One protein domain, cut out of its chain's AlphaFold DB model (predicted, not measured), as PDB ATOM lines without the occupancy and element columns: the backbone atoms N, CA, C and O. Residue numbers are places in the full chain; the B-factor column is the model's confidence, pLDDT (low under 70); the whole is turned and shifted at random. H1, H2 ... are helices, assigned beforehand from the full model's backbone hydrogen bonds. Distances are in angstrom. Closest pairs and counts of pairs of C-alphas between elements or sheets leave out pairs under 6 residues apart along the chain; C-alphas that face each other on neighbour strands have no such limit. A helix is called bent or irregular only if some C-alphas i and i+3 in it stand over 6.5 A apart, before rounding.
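This is residues 10 to 50 of the 187 residues of an uncharacterized protein of Rachicladosporium antarcticum (UniProt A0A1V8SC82). Four short helices make a small rounded cluster, their centres at the corners of a nearly even tetrahedron, each 11.0 to 12.6 A from the others. H1 and H4 run side by side the same way, H3 stands about perpendicular to both, near the beginning of H1 and meeting H4 at a corner by their link, and H2 is the more loosely placed part, close to the other three but clearly touching none of them. The printed part has 41 residues, with four named helices in the order H1, H2, H3, H4 and no named strand, and its class is all helix. It is compact, with a radius of gyration of the C-alphas of 8.8 A, and the C-alphas span 20 by 19 by 16 A along their three main axes.

The printed part begins with H1, residues 10 to 19, the longest helix by residues, which measures 14.7 A from first to last C-alpha. It runs from C-alpha 10 at (-5.584, 47.201, 19.229) to C-alpha 19 at (-7.409, 32.598, 18.257), with y falling while x and z change little. After Val 20 and Asp 21 comes H2, residues 22 to 28, which is 9.9 A long and begins with C-alpha 22 at (-8.502, 31.040, 27.231). Residues 29 to 32 lead to H3, residues 33 to 41, 12.0 A long, whose direction is mostly toward lower x. Ser 42 is the one residue between H3 and H4, residues 43 to 48, which is 8.6 A long and ends with C-alpha 48 at (-14.989, 33.762, 25.004). Leu 49 and Cys 50 follow H4. None of the four helices is bent or irregular.

H1 touches H4 with 5 pairs of C-alphas within 8 A, the closest being those of Leu 18 and Leu 45, 6.4 A apart. These two helices stand at a shallow tilt of 20 degrees and run the same way. H1 and H3 only just touch, with 3 pairs of C-alphas within 8 A, and the closest are those of Ala 10 and Ile 38 at 6.8 A. Their lines are about perpendicular, at 75 degrees. H3 and H4 touch only at the corner by their link, and only just, with 3 pairs of C-alphas within 8 A; the closest are those of Val 39 and Leu 45, 5.9 A apart. These lines too are about perpendicular, at 86 degrees. H2 is close to H1 but not clearly touching it, with the closest C-alphas, those of Leu 17 and Val 25, 6.2 A apart. H1 and H2 run opposite ways at a steep tilt of 37 degrees, only just past shallow. H2 is also close to H3 but not clearly touching it, the closest C-alphas being those of Ser 28 and Phe 35 at 6.6 A, with a steep tilt of 40 degrees, opposite ways. H2 and H4 are likewise close but not clearly touching, with the C-alphas of Thr 22 and Lys 48 the closest at 7.4 A, and they run opposite ways at a steep tilt of 56 degrees. In H1, H2, H3 and H4 every O i to N i+4 pair is within hydrogen-bond range.

The two C-alphas farthest apart are those of Leu 12 and Cys 50, at 21.4 A, and the first and last printed C-alphas, those of Ala 10 and Cys 50, are 20.8 A apart. The printed part runs from residue 10 to residue 50 of a chain of 187 residues and has no cut. The links from H1 to H2, from H2 to H3 and from H3 to H4 are tight, with 2, 4 and 1 residues, and no link is long. The mean pLDDT of the printed part is 93.9, and no printed residue is under 70 in this predicted model.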
ATOM      1  N   ALA A  10      -4.597  47.802  18.339       88.75
ATOM      2  CA  ALA A  10      -5.584  47.201  19.229       88.75
ATOM      3  C   ALA A  10      -6.475  46.137  18.555       88.75
ATOM      4  O   ALA A  10      -6.719  45.095  19.157       88.75
ATOM      5  N   GLU A  11      -6.925  46.367  17.319       89.56
ATOM      6  CA  GLU A  11      -7.786  45.440  16.568       89.56
ATOM      7  C   GLU A  11      -7.019  44.182  16.156       89.56
ATOM      8  O   GLU A  11      -7.528  43.067  16.272       89.56
ATOM      9  N   LEU A  12      -5.762  44.349  15.730       91.88
ATOM     10  CA  LEU A  12      -4.893  43.220  15.405       91.88
ATOM     11  C   LEU A  12      -4.636  42.356  16.647       91.88
ATOM     12  O   LEU A  12      -4.709  41.129  16.582       91.88
ATOM     13  N   LEU A  13      -4.364  42.992  17.790       91.94
ATOM     14  CA  LEU A  13      -4.150  42.269  19.039       91.94
ATOM     15  C   LEU A  13      -5.408  41.515  19.483       91.94
ATOM     16  O   LEU A  13      -5.302  40.388  19.961       91.94
ATOM     17  N   GLU A  14      -6.589  42.113  19.317       94.06
ATOM     18  CA  GLU A  14      -7.859  41.449  19.606       94.06
ATOM     19  C   GLU A  14      -8.027  40.170  18.777       94.06
ATOM     20  O   GLU A  14      -8.351  39.128  19.345       94.06
ATOM     21  N   GLN A  15      -7.760  40.221  17.467       93.94
ATOM     22  CA  GLN A  15      -7.849  39.046  16.592       93.94
ATOM     23  C   GLN A  15      -6.888  37.932  17.024       93.94
ATOM     24  O   GLN A  15      -7.307  36.788  17.164       93.94
ATOM     25  N   ILE A  16      -5.637  38.272  17.347       94.62
ATOM     26  CA  ILE A  16      -4.657  37.291  17.841       94.62
ATOM     27  C   ILE A  16      -5.141  36.655  19.153       94.62
ATOM     28  O   ILE A  16      -5.064  35.441  19.326       94.62
ATOM     29  N   LEU A  17      -5.667  37.452  20.089       95.12
ATOM     30  CA  LEU A  17      -6.179  36.936  21.364       95.12
ATOM     31  C   LEU A  17      -7.445  36.082  21.193       95.12
ATOM     32  O   LEU A  17      -7.696  35.193  22.010       95.12
ATOM     33  N   LEU A  18      -8.235  36.324  20.145       95.62
ATOM     34  CA  LEU A  18      -9.407  35.514  19.821       95.62
ATOM     35  C   LEU A  18      -9.047  34.121  19.300       95.62
ATOM     36  O   LEU A  18      -9.846  33.211  19.511       95.62
ATOM     37  N   ASP A  19      -7.861  33.917  18.733       96.00
ATOM     38  CA  ASP A  19      -7.409  32.598  18.257       96.00
ATOM     39  C   ASP A  19      -6.642  31.800  19.327       96.00
ATOM     40  O   ASP A  19      -6.519  30.581  19.251       96.00
ATOM     41  N   VAL A  20      -6.170  32.475  20.374       95.75
ATOM     42  CA  VAL A  20      -5.359  31.893  21.455       95.75
ATOM     43  C   VAL A  20      -6.223  31.245  22.553       95.75
ATOM     44  O   VAL A  20      -7.365  31.652  22.790       95.75
ATOM     45  N   ASP A  21      -5.682  30.255  23.271       96.12
ATOM     46  CA  ASP A  21      -6.375  29.567  24.371       96.12
ATOM     47  C   ASP A  21      -6.803  30.521  25.499       96.12
ATOM     48  O   ASP A  21      -6.114  31.487  25.848       96.12
ATOM     49  N   THR A  22      -7.923  30.210  26.155       94.88
ATOM     50  CA  THR A  22      -8.502  31.040  27.231       94.88
ATOM     51  C   THR A  22      -7.531  31.263  28.393       94.88
ATOM     52  O   THR A  22      -7.427  32.376  28.913       94.88
ATOM     53  N   ARG A  23      -6.752  30.240  28.768       94.31
ATOM     54  CA  ARG A  23      -5.744  30.329  29.836       94.31
ATOM     55  C   ARG A  23      -4.665  31.361  29.513       94.31
ATOM     56  O   ARG A  23      -4.321  32.183  30.361       94.31
ATOM     57  N   THR A  24      -4.142  31.334  28.295       95.12
ATOM     58  CA  THR A  24      -3.134  32.284  27.811       95.12
ATOM     59  C   THR A  24      -3.689  33.700  27.708       95.12
ATOM     60  O   THR A  24      -3.006  34.645  28.107       95.12
ATOM     61  N   VAL A  25      -4.952  33.862  27.298       94.88
ATOM     62  CA  VAL A  25      -5.617  35.174  27.292       94.88
ATOM     63  C   VAL A  25      -5.728  35.737  28.715       94.88
ATOM     64  O   VAL A  25      -5.362  36.891  28.939       94.88
ATOM     65  N   LEU A  26      -6.127  34.935  29.708       94.75
ATOM     66  CA  LEU A  26      -6.180  35.370  31.114       94.75
ATOM     67  C   LEU A  26      -4.802  35.767  31.662       94.75
ATOM     68  O   LEU A  26      -4.691  36.736  32.415       94.75
ATOM     69  N   LEU A  27      -3.743  35.054  31.272       96.19
ATOM     70  CA  LEU A  27      -2.375  35.400  31.665       96.19
ATOM     71  C   LEU A  27      -1.897  36.699  31.002       96.19
ATOM     72  O   LEU A  27      -1.286  37.528  31.678       96.19
ATOM     73  N   SER A  28      -2.232  36.929  29.728       94.38
ATOM     74  CA  SER A  28      -1.843  38.154  29.013       94.38
ATOM     75  C   SER A  28      -2.409  39.435  29.641       94.38
ATOM     76  O   SER A  28      -1.765  40.483  29.579       94.38
ATOM     77  N   GLN A  29      -3.544  39.354  30.350       94.75
ATOM     78  CA  GLN A  29      -4.108  40.493  31.090       94.75
ATOM     79  C   GLN A  29      -3.167  41.022  32.181       94.75
ATOM     80  O   GLN A  29      -3.271  42.184  32.568       94.75
ATOM     81  N   ARG A  30      -2.256  40.182  32.691       95.81
ATOM     82  CA  ARG A  30      -1.294  40.562  33.738       95.81
ATOM     83  C   ARG A  30      -0.036  41.223  33.185       95.81
ATOM     84  O   ARG A  30       0.703  41.827  33.954       95.81
ATOM     85  N   VAL A  31       0.211  41.107  31.880       95.00
ATOM     86  CA  VAL A  31       1.441  41.605  31.249       95.00
ATOM     87  C   VAL A  31       1.415  43.126  31.141       95.00
ATOM     88  O   VAL A  31       2.412  43.783  31.424       95.00
ATOM     89  N   ASN A  32       0.279  43.705  30.739       95.38
ATOM     90  CA  ASN A  32       0.162  45.147  30.540       95.38
ATOM     91  C   ASN A  32      -1.296  45.625  30.673       95.38
ATOM     92  O   ASN A  32      -2.239  44.938  30.276       95.38
ATOM     93  N   LYS A  33      -1.474  46.856  31.163       94.81
ATOM     94  CA  LYS A  33      -2.766  47.552  31.250       94.81
ATOM     95  C   LYS A  33      -3.453  47.682  29.889       94.81
ATOM     96  O   LYS A  33      -4.676  47.628  29.836       94.81
ATOM     97  N   SER A  34      -2.693  47.798  28.798       92.88
ATOM     98  CA  SER A  34      -3.260  47.853  27.442       92.88
ATOM     99  C   SER A  34      -3.975  46.553  27.058       92.88
ATOM    100  O   SER A  34      -5.084  46.606  26.537       92.88
ATOM    101  N   PHE A  35      -3.400  45.389  27.386       93.50
ATOM    102  CA  PHE A  35      -4.048  44.089  27.157       93.50
ATOM    103  C   PHE A  35      -5.327  43.970  27.981       93.50
ATOM    104  O   PHE A  35      -6.365  43.550  27.475       93.50
ATOM    105  N   GLN A  36      -5.277  44.402  29.242       95.06
ATOM    106  CA  GLN A  36      -6.456  44.418  30.099       95.06
ATOM    107  C   GLN A  36      -7.556  45.337  29.546       95.06
ATOM    108  O   GLN A  36      -8.729  44.966  29.579       95.06
ATOM    109  N   ALA A  37      -7.195  46.515  29.034       95.00
ATOM    110  CA  ALA A  37      -8.137  47.448  28.425       95.00
ATOM    111  C   ALA A  37      -8.787  46.857  27.165       95.00
ATOM    112  O   ALA A  37      -9.998  46.966  27.012       95.00
ATOM    113  N   ILE A  38      -8.015  46.168  26.320       94.62
ATOM    114  CA  ILE A  38      -8.524  45.525  25.100       94.62
ATOM    115  C   ILE A  38      -9.480  44.379  25.443       94.62
ATOM    116  O   ILE A  38     -10.590  44.340  24.922       94.62
ATOM    117  N   VAL A  39      -9.128  43.505  26.394       94.12
ATOM    118  CA  VAL A  39     -10.029  42.421  26.832       94.12
ATOM    119  C   VAL A  39     -11.315  42.973  27.468       94.12
ATOM    120  O   VAL A  39     -12.391  42.413  27.281       94.12
ATOM    121  N   ARG A  40     -11.236  44.096  28.194       93.94
ATOM    122  CA  ARG A  40     -12.413  44.780  28.765       93.94
ATOM    123  C   ARG A  40     -13.214  45.606  27.754       93.94
ATOM    124  O   ARG A  40     -14.361  45.933  28.039       93.94
ATOM    125  N   GLY A  41     -12.631  45.966  26.616       93.12
ATOM    126  CA  GLY A  41     -13.316  46.688  25.544       93.12
ATOM    127  C   GLY A  41     -13.981  45.756  24.531       93.12
ATOM    128  O   GLY A  41     -15.048  46.075  24.022       93.12
ATOM    129  N   SER A  42     -13.377  44.594  24.268       93.62
ATOM    130  CA  SER A  42     -13.879  43.625  23.294       93.62
ATOM    131  C   SER A  42     -14.955  42.725  23.894       93.62
ATOM    132  O   SER A  42     -14.706  41.916  24.793       93.62
ATOM    133  N   GLU A  43     -16.158  42.819  23.338       93.44
ATOM    134  CA  GLU A  43     -17.275  41.946  23.689       93.44
ATOM    135  C   GLU A  43     -17.005  40.483  23.314       93.44
ATOM    136  O   GLU A  43     -17.272  39.579  24.105       93.44
ATOM    137  N   LYS A  44     -16.399  40.239  22.146       93.12
ATOM    138  CA  LYS A  44     -16.089  38.882  21.669       93.12
ATOM    139  C   LYS A  44     -15.153  38.153  22.630       93.12
ATOM    140  O   LYS A  44     -15.389  36.992  22.967       93.12
ATOM    141  N   LEU A  45     -14.116  38.844  23.113       93.75
ATOM    142  CA  LEU A  45     -13.192  38.288  24.100       93.75
ATOM    143  C   LEU A  45     -13.874  38.046  25.448       93.75
ATOM    144  O   LEU A  45     -13.603  37.034  26.092       93.75
ATOM    145  N   GLN A  46     -14.781  38.924  25.874       94.06
ATOM    146  CA  GLN A  46     -15.529  38.725  27.119       94.06
ATOM    147  C   GLN A  46     -16.474  37.536  27.058       94.06
ATOM    148  O   GLN A  46     -16.562  36.795  28.036       94.06
ATOM    149  N   VAL A  47     -17.138  37.324  25.922       93.06
ATOM    150  CA  VAL A  47     -17.960  36.133  25.688       93.06
ATOM    151  C   VAL A  47     -17.088  34.877  25.708       93.06
ATOM    152  O   VAL A  47     -17.406  33.927  26.422       93.06
ATOM    153  N   LYS A  48     -15.939  34.890  25.016       90.75
ATOM    154  CA  LYS A  48     -14.989  33.762  25.004       90.75
ATOM    155  C   LYS A  48     -14.453  33.423  26.404       90.75
ATOM    156  O   LYS A  48     -14.227  32.258  26.712       90.75
ATOM    157  N   LEU A  49     -14.256  34.433  27.251       91.69
ATOM    158  CA  LEU A  49     -13.820  34.279  28.645       91.69
ATOM    159  C   LEU A  49     -14.977  34.067  29.634       91.69
ATOM    160  O   LEU A  49     -14.735  33.993  30.838       91.69
ATOM    161  N   CYS A  50     -16.217  33.986  29.148       88.69
ATOM    162  CA  CYS A  50     -17.427  33.842  29.956       88.69
ATOM    163  C   CYS A  50     -17.643  34.973  30.984       88.69
ATOM    164  O   CYS A  50     -18.318  34.777  31.993       88.69
TER     165      CYS A  50